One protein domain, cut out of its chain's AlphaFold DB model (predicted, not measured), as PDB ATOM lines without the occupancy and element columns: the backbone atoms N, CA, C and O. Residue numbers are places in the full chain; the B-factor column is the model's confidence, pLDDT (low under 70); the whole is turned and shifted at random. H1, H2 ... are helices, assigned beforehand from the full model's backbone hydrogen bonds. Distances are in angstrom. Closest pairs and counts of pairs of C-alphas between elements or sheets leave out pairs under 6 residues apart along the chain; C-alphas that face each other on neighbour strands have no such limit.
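Overview. This is residues 4 to 66 of the 101 residues of an uncharacterized protein of Catellatospora sp. IY07-71 (UniProt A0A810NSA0). What is the picture? Two long helices, H1 and H2, run opposite ways, and the shorter hairpin of H3 and H4 packs crosswise over them. What builds it? The printed part has 63 residues with four named helices, H1 to H4 in chain order, and no named strand: all helix. It is compact, radius of gyration of the C-alphas 10.6 A, spanning 29 by 24 by 20 A.

Arrangement. What does H1, residues 4 to 18, touch? With residue 16 alone it only just touches H2, residues 24 to 38, with 3 pairs of C-alphas within 8 A; the closest, Leu 16 and Leu 27, are 6.8 A apart. This helical hairpin has a shallow tilt of 24 degrees. H4, residues 56 to 65, touches H1 at a steep tilt of 56 degrees, closest at C-alphas Ile 10 and Asp 56, 5.7 A. Where is H3, residues 44 to 50? It forms a helical hairpin with H4, closest at C-alphas Leu 48 and Val 59, 5.9 A. Are the backbones bonded? In H1, H2, H3 and H4 every O i to N i+4 pair is within hydrogen-bond range.

Along the chain. Where does H1 begin? C-alpha 4 is at (15.234, 1.426, -107.442). How long are the helices? H1 measures 21.5 A, H2 21.1 A, H3 10.2 A and H4 14.3 A, first to last C-alpha. Where does H4 end? C-alpha 65 is at (26.223, 12.363, -100.536).

Size, cuts and confidence. How large is it? The two C-alphas farthest apart, Gly 21 and Ala 65, are 29.8 A apart. Is it continuous? The printed part has no cut, and its three links are tight. Is confidence low? No printed residue is under 70.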
ATOM      1  N   ARG A   4      16.254   2.190-108.186       87.25
ATOM      2  CA  ARG A   4      15.234   1.426-107.442       87.25
ATOM      3  C   ARG A   4      15.459   1.438-105.929       87.25
ATOM      4  O   ARG A   4      14.486   1.443-105.177       87.25
ATOM      5  N   LYS A   5      16.720   1.405-105.488       85.12
ATOM      6  CA  LYS A   5      17.074   1.447-104.063       85.12
ATOM      7  C   LYS A   5      16.878   2.855-103.507       85.12
ATOM      8  O   LYS A   5      16.340   2.978-102.414       85.12
ATOM      9  N   ARG A   6      17.198   3.889-104.295       88.06
ATOM     10  CA  ARG A   6      16.910   5.291-103.958       88.06
ATOM     11  C   ARG A   6      15.410   5.509-103.740       88.06
ATOM     12  O   ARG A   6      15.005   5.972-102.683       88.06
ATOM     13  N   GLN A   7      14.573   5.052-104.668       91.81
ATOM     14  CA  GLN A   7      13.110   5.133-104.547       91.81
ATOM     15  C   GLN A   7      12.550   4.347-103.350       91.81
ATOM     16  O   GLN A   7      11.573   4.759-102.728       91.81
ATOM     17  N   ALA A   8      13.139   3.192-103.021       89.25
ATOM     18  CA  ALA A   8      12.748   2.428-101.837       89.25
ATOM     19  C   ALA A   8      13.094   3.168-100.538       89.25
ATOM     20  O   ALA A   8      12.264   3.205 -99.631       89.25
ATOM     21  N   ALA A   9      14.270   3.795-100.487       89.62
ATOM     22  CA  ALA A   9      14.675   4.629 -99.368       89.62
ATOM     23  C   ALA A   9      13.765   5.849 -99.186       89.62
ATOM     24  O   ALA A   9      13.316   6.080 -98.071       89.62
ATOM     25  N   ILE A  10      13.425   6.569-100.260       92.00
ATOM     26  CA  ILE A  10      12.531   7.742-100.200       92.00
ATOM     27  C   ILE A  10      11.182   7.359 -99.582       92.00
ATOM     28  O   ILE A  10      10.726   7.982 -98.629       92.00
ATOM     29  N   ARG A  11      10.573   6.257-100.045       91.94
ATOM     30  CA  ARG A  11       9.314   5.756 -99.462       91.94
ATOM     31  C   ARG A  11       9.445   5.390 -97.986       91.94
ATOM     32  O   ARG A  11       8.492   5.542 -97.226       91.94
ATOM     33  N   GLN A  12      10.596   4.855 -97.589       89.62
ATOM     34  CA  GLN A  12      10.850   4.496 -96.200       89.62
ATOM     35  C   GLN A  12      11.012   5.742 -95.321       89.62
ATOM     36  O   GLN A  12      10.426   5.778 -94.245       89.62
ATOM     37  N   VAL A  13      11.727   6.763 -95.802       90.56
ATOM     38  CA  VAL A  13      11.874   8.072 -95.146       90.56
ATOM     39  C   VAL A  13      10.509   8.730 -94.959       90.56
ATOM     40  O   VAL A  13      10.155   9.043 -93.826       90.56
ATOM     41  N   GLY A  14       9.681   8.819 -96.002       90.94
ATOM     42  CA  GLY A  14       8.344   9.412 -95.876       90.94
ATOM     43  C   GLY A  14       7.447   8.680 -94.872       90.94
ATOM     44  O   GLY A  14       6.751   9.300 -94.070       90.94
ATOM     45  N   ARG A  15       7.523   7.343 -94.826       89.94
ATOM     46  CA  ARG A  15       6.783   6.544 -93.838       89.94
ATOM     47  C   ARG A  15       7.279   6.762 -92.405       89.94
ATOM     48  O   ARG A  15       6.468   6.764 -91.484       89.94
ATOM     49  N   LEU A  16       8.588   6.915 -92.210       89.88
ATOM     50  CA  LEU A  16       9.169   7.224 -90.902       89.88
ATOM     51  C   LEU A  16       8.811   8.645 -90.457       89.88
ATOM     52  O   LEU A  16       8.440   8.834 -89.305       89.88
ATOM     53  N   ARG A  17       8.829   9.616 -91.376       88.31
ATOM     54  CA  ARG A  17       8.421  11.002 -91.115       88.31
ATOM     55  C   ARG A  17       6.955  11.109 -90.700       88.31
ATOM     56  O   ARG A  17       6.636  11.879 -89.801       88.31
ATOM     57  N   ALA A  18       6.076  10.324 -91.321       88.88
ATOM     58  CA  ALA A  18       4.667  10.269 -90.938       88.88
ATOM     59  C   ALA A  18       4.449   9.651 -89.543       88.88
ATOM     60  O   ALA A  18       3.425   9.905 -88.915       88.88
ATOM     61  N   GLY A  19       5.381   8.817 -89.060       84.75
ATOM     62  CA  GLY A  19       5.301   8.171 -87.744       84.75
ATOM     63  C   GLY A  19       4.123   7.201 -87.574       84.75
ATOM     64  O   GLY A  19       3.881   6.702 -86.477       84.75
ATOM     65  N   GLU A  20       3.368   6.917 -88.639       82.62
ATOM     66  CA  GLU A  20       2.103   6.193 -88.535       82.62
ATOM     67  C   GLU A  20       2.306   4.740 -88.083       82.62
ATOM     68  O   GLU A  20       2.921   3.912 -88.767       82.62
ATOM     69  N   GLY A  21       1.735   4.423 -86.919       79.56
ATOM     70  CA  GLY A  21       1.698   3.070 -86.368       79.56
ATOM     71  C   GLY A  21       3.020   2.579 -85.777       79.56
ATOM     72  O   GLY A  21       3.176   1.368 -85.615       79.56
ATOM     73  N   LEU A  22       3.960   3.480 -85.474       87.31
ATOM     74  CA  LEU A  22       5.225   3.164 -84.806       87.31
ATOM     75  C   LEU A  22       5.247   3.760 -83.399       87.31
ATOM     76  O   LEU A  22       4.855   4.907 -83.209       87.31
ATOM     77  N   SER A  23       5.726   2.993 -82.417       90.00
ATOM     78  CA  SER A  23       6.164   3.593 -81.151       90.00
ATOM     79  C   SER A  23       7.469   4.366 -81.356       90.00
ATOM     80  O   SER A  23       8.204   4.086 -82.303       90.00
ATOM     81  N   GLU A  24       7.791   5.288 -80.449       87.62
ATOM     82  CA  GLU A  24       9.064   6.030 -80.465       87.62
ATOM     83  C   GLU A  24      10.267   5.076 -80.530       87.62
ATOM     84  O   GLU A  24      11.128   5.199 -81.390       87.62
ATOM     85  N   GLU A  25      10.251   4.014 -79.727       89.94
ATOM     86  CA  GLU A  25      11.312   3.001 -79.699       89.94
ATOM     87  C   GLU A  25      11.442   2.230 -81.035       89.94
ATOM     88  O   GLU A  25      12.536   1.889 -81.485       89.94
ATOM     89  N   GLN A  26      10.322   1.976 -81.723       90.88
ATOM     90  CA  GLN A  26      10.324   1.364 -83.057       90.88
ATOM     91  C   GLN A  26      10.772   2.336 -84.150       90.88
ATOM     92  O   GLN A  26      11.320   1.893 -85.166       90.88
ATOM     93  N   LEU A  27      10.489   3.626 -83.974       89.31
ATOM     94  CA  LEU A  27      10.948   4.690 -84.853       89.31
ATOM     95  C   LEU A  27      12.472   4.803 -84.763       89.31
ATOM     96  O   LEU A  27      13.133   4.695 -85.796       89.31
ATOM     97  N   ASP A  28      13.015   4.887 -83.548       88.94
ATOM     98  CA  ASP A  28      14.452   4.981 -83.281       88.94
ATOM     99  C   ASP A  28      15.214   3.788 -83.859       88.94
ATOM    100  O   ASP A  28      16.142   3.965 -84.651       88.94
ATOM    101  N   MET A  29      14.764   2.557 -83.585       90.25
ATOM    102  CA  MET A  29      15.386   1.359 -84.165       90.25
ATOM    103  C   MET A  29      15.369   1.369 -85.700       90.25
ATOM    104  O   MET A  29      16.308   0.897 -86.346       90.25
ATOM    105  N   ARG A  30      14.291   1.867 -86.321       90.69
ATOM    106  CA  ARG A  30      14.212   1.937 -87.787       90.69
ATOM    107  C   ARG A  30      15.098   3.028 -88.370       90.69
ATOM    108  O   ARG A  30      15.657   2.798 -89.445       90.69
ATOM    109  N   LEU A  31      15.206   4.173 -87.703       90.00
ATOM    110  CA  LEU A  31      16.111   5.251 -88.093       90.00
ATOM    111  C   LEU A  31      17.556   4.759 -88.043       90.00
ATOM    112  O   LEU A  31      18.259   4.854 -89.044       90.00
ATOM    113  N   GLU A  32      17.952   4.100 -86.958       89.75
ATOM    114  CA  GLU A  32      19.313   3.595 -86.774       89.75
ATOM    115  C   GLU A  32      19.697   2.537 -87.834       89.75
ATOM    116  O   GLU A  32      20.793   2.555 -88.404       89.75
ATOM    117  N   LEU A  33      18.772   1.631 -88.181       89.69
ATOM    118  CA  LEU A  33      18.974   0.665 -89.271       89.69
ATOM    119  C   LEU A  33      19.121   1.344 -90.638       89.69
ATOM    120  O   LEU A  33      19.927   0.907 -91.466       89.69
ATOM    121  N   LEU A  34      18.339   2.395 -90.885       88.75
ATOM    122  CA  LEU A  34      18.392   3.152 -92.130       88.75
ATOM    123  C   LEU A  34      19.709   3.932 -92.234       88.75
ATOM    124  O   LEU A  34      20.377   3.856 -93.264       88.75
ATOM    125  N   GLU A  35      20.143   4.577 -91.154       89.06
ATOM    126  CA  GLU A  35      21.422   5.287 -91.051       89.06
ATOM    127  C   GLU A  35      22.616   4.374 -91.349       89.06
ATOM    128  O   GLU A  35      23.473   4.695 -92.177       89.06
ATOM    129  N   ARG A  36      22.617   3.164 -90.778       86.44
ATOM    130  CA  ARG A  36      23.644   2.149 -91.062       86.44
ATOM    131  C   ARG A  36      23.679   1.729 -92.527       86.44
ATOM    132  O   ARG A  36      24.757   1.432 -93.038       86.44
ATOM    133  N   SER A  37      22.536   1.704 -93.211       85.69
ATOM    134  CA  SER A  37      22.479   1.364 -94.640       85.69
ATOM    135  C   SER A  37      23.076   2.455 -95.540       85.69
ATOM    136  O   SER A  37      23.590   2.149 -96.616       85.69
ATOM    137  N   PHE A  38      23.045   3.709 -95.078       82.50
ATOM    138  CA  PHE A  38      23.630   4.866 -95.755       82.50
ATOM    139  C   PHE A  38      25.071   5.162 -95.336       82.50
ATOM    140  O   PHE A  38      25.694   6.038 -95.925       82.50
ATOM    141  N   TYR A  39      25.615   4.433 -94.355       83.94
ATOM    142  CA  TYR A  39      26.920   4.718 -93.748       83.94
ATOM    143  C   TYR A  39      27.016   6.135 -93.153       83.94
ATOM    144  O   TYR A  39      28.107   6.703 -93.058       83.94
ATOM    145  N   VAL A  40      25.878   6.700 -92.736       84.81
ATOM    146  CA  VAL A  40      25.821   7.987 -92.033       84.81
ATOM    147  C   VAL A  40      25.939   7.763 -90.522       84.81
ATOM    148  O   VAL A  40      25.527   6.710 -90.024       84.81
ATOM    149  N   PRO A  41      26.513   8.717 -89.769       85.12
ATOM    150  CA  PRO A  41      26.551   8.632 -88.320       85.12
ATOM    151  C   PRO A  41      25.145   8.744 -87.737       85.12
ATOM    152  O   PRO A  41      24.274   9.403 -88.313       85.12
ATOM    153  N   SER A  42      24.949   8.110 -86.582       84.00
ATOM    154  CA  SER A  42      23.645   8.094 -85.927       84.00
ATOM    155  C   SER A  42      23.168   9.503 -85.573       84.00
ATOM    156  O   SER A  42      23.965  10.347 -85.158       84.00
ATOM    157  N   GLY A  43      21.878   9.757 -85.778       83.75
ATOM    158  CA  GLY A  43      21.234  11.051 -85.570       83.75
ATOM    159  C   GLY A  43      21.311  11.994 -86.772       83.75
ATOM    160  O   GLY A  43      20.572  12.974 -86.805       83.75
ATOM    161  N   THR A  44      22.135  11.706 -87.787       86.12
ATOM    162  CA  THR A  44      22.222  12.545 -88.999       86.12
ATOM    163  C   THR A  44      20.914  12.535 -89.769       86.12
ATOM    164  O   THR A  44      20.467  13.566 -90.265       86.12
ATOM    165  N   LEU A  45      20.294  11.364 -89.897       86.94
ATOM    166  CA  LEU A  45      19.074  11.229 -90.678       86.94
ATOM    167  C   LEU A  45      17.889  11.820 -89.911       86.94
ATOM    168  O   LEU A  45      17.051  12.482 -90.511       86.94
ATOM    169  N   THR A  46      17.873  11.670 -88.584       88.12
ATOM    170  CA  THR A  46      16.912  12.335 -87.694       88.12
ATOM    171  C   THR A  46      16.994  13.857 -87.812       88.12
ATOM    172  O   THR A  46      15.965  14.508 -87.980       88.12
ATOM    173  N   ASP A  47      18.202  14.425 -87.798       89.44
ATOM    174  CA  ASP A  47      18.409  15.869 -87.949       89.44
ATOM    175  C   ASP A  47      17.927  16.365 -89.323       89.44
ATOM    176  O   ASP A  47      17.147  17.312 -89.419       89.44
ATOM    177  N   LEU A  48      18.270  15.645 -90.398       88.69
ATOM    178  CA  LEU A  48      17.776  15.953 -91.744       88.69
ATOM    179  C   LEU A  48      16.245  15.831 -91.851       88.69
ATOM    180  O   LEU A  48      15.621  16.610 -92.566       88.69
ATOM    181  N   MET A  49      15.620  14.879 -91.157       86.88
ATOM    182  CA  MET A  49      14.176  14.646 -91.253       86.88
ATOM    183  C   MET A  49      13.334  15.597 -90.403       86.88
ATOM    184  O   MET A  49      12.241  15.956 -90.844       86.88
ATOM    185  N   PHE A  50      13.796  15.977 -89.211       86.50
ATOM    186  CA  PHE A  50      12.979  16.701 -88.228       86.50
ATOM    187  C   PHE A  50      13.504  18.098 -87.880       86.50
ATOM    188  O   PHE A  50      12.720  18.934 -87.439       86.50
ATOM    189  N   CYS A  51      14.791  18.379 -88.100       85.12
ATOM    190  CA  CYS A  51      15.394  19.686 -87.814       85.12
ATOM    191  C   CYS A  51      15.549  20.563 -89.067       85.12
ATOM    192  O   CYS A  51      16.065  21.678 -88.975       85.12
ATOM    193  N   THR A  52      15.117  20.086 -90.241       89.50
ATOM    194  CA  THR A  52      15.193  20.831 -91.504       89.50
ATOM    195  C   THR A  52      13.916  20.689 -92.333       89.50
ATOM    196  O   THR A  52      13.225  19.676 -92.254       89.50
ATOM    197  N   ASP A  53      13.635  21.674 -93.189       88.50
ATOM    198  CA  ASP A  53      12.481  21.685 -94.106       88.50
ATOM    199  C   ASP A  53      12.723  20.908 -95.418       88.50
ATOM    200  O   ASP A  53      12.151  21.225 -96.460       88.50
ATOM    201  N   LEU A  54      13.611  19.910 -95.409       91.69
ATOM    202  CA  LEU A  54      13.948  19.150 -96.614       91.69
ATOM    203  C   LEU A  54      12.842  18.177 -97.010       91.69
ATOM    204  O   LEU A  54      12.226  17.529 -96.157       91.69
ATOM    205  N   SER A  55      12.658  18.013 -98.319       91.88
ATOM    206  CA  SER A  55      11.847  16.930 -98.879       91.88
ATOM    207  C   SER A  55      12.474  15.557 -98.617       91.88
ATOM    208  O   SER A  55      13.679  15.435 -98.377       91.88
ATOM    209  N   ASP A  56      11.665  14.499 -98.672       91.75
ATOM    210  CA  ASP A  56      12.139  13.133 -98.427       91.75
ATOM    211  C   ASP A  56      13.208  12.717 -99.456       91.75
ATOM    212  O   ASP A  56      14.151  11.994 -99.130       91.75
ATOM    213  N   GLU A  57      13.102  13.216-100.693       91.94
ATOM    214  CA  GLU A  57      14.107  13.055-101.741       91.94
ATOM    215  C   GLU A  57      15.440  13.710-101.370       91.94
ATOM    216  O   GLU A  57      16.491  13.073-101.477       91.94
ATOM    217  N   GLU A  58      15.405  14.961-100.909       91.19
ATOM    218  CA  GLU A  58      16.603  15.711-100.531       91.19
ATOM    219  C   GLU A  58      17.298  15.114 -99.308       91.19
ATOM    220  O   GLU A  58      18.529  15.093 -99.253       91.19
ATOM    221  N   VAL A  59      16.533  14.591 -98.345       90.62
ATOM    222  CA  VAL A  59      17.080  13.861 -97.193       90.62
ATOM    223  C   VAL A  59      17.896  12.660 -97.672       90.62
ATOM    224  O   VAL A  59      19.038  12.480 -97.248       90.62
ATOM    225  N   VAL A  60      17.343  11.859 -98.591       89.69
ATOM    226  CA  VAL A  60      18.035  10.684 -99.143       89.69
ATOM    227  C   VAL A  60      19.256  11.090 -99.962       89.69
ATOM    228  O   VAL A  60      20.307  10.466 -99.829       89.69
ATOM    229  N   ASP A  61      19.158  12.140-100.777       89.12
ATOM    230  CA  ASP A  61      20.292  12.611-101.574       89.12
ATOM    231  C   ASP A  61      21.432  13.135-100.692       89.12
ATOM    232  O   ASP A  61      22.596  12.830-100.959       89.12
ATOM    233  N   ARG A  62      21.129  13.846 -99.599       88.62
ATOM    234  CA  ARG A  62      22.144  14.285 -98.628       88.62
ATOM    235  C   ARG A  62      22.745  13.125 -97.846       88.62
ATOM    236  O   ARG A  62      23.958  13.107 -97.650       88.62
ATOM    237  N   ALA A  63      21.933  12.145 -97.454       87.50
ATOM    238  CA  ALA A  63      22.422  10.935 -96.802       87.50
ATOM    239  C   ALA A  63      23.354  10.128 -97.724       87.50
ATOM    240  O   ALA A  63      24.388   9.642 -97.283       87.50
ATOM    241  N   LEU A  64      23.037  10.033 -99.019       85.19
ATOM    242  CA  LEU A  64      23.882   9.370-100.019       85.19
ATOM    243  C   LEU A  64      25.145  10.161-100.371       85.19
ATOM    244  O   LEU A  64      26.163   9.561-100.717       85.19
ATOM    245  N   ALA A  65      25.077  11.489-100.319       86.62
ATOM    246  CA  ALA A  65      26.223  12.363-100.536       86.62
ATOM    247  C   ALA A  65      27.193  12.371 -99.345       86.62
ATOM    248  O   ALA A  65      28.317  12.858 -99.484       86.62
ATOM    249  N   TYR A  66      26.785  11.840 -98.187       82.44
ATOM    250  CA  TYR A  66      27.644  11.756 -97.019       82.44
ATOM    251  C   TYR A  66      28.870  10.883 -97.315       82.44
ATOM    252  O   TYR A  66      28.774   9.678 -97.555       82.44
TER     253      TYR A  66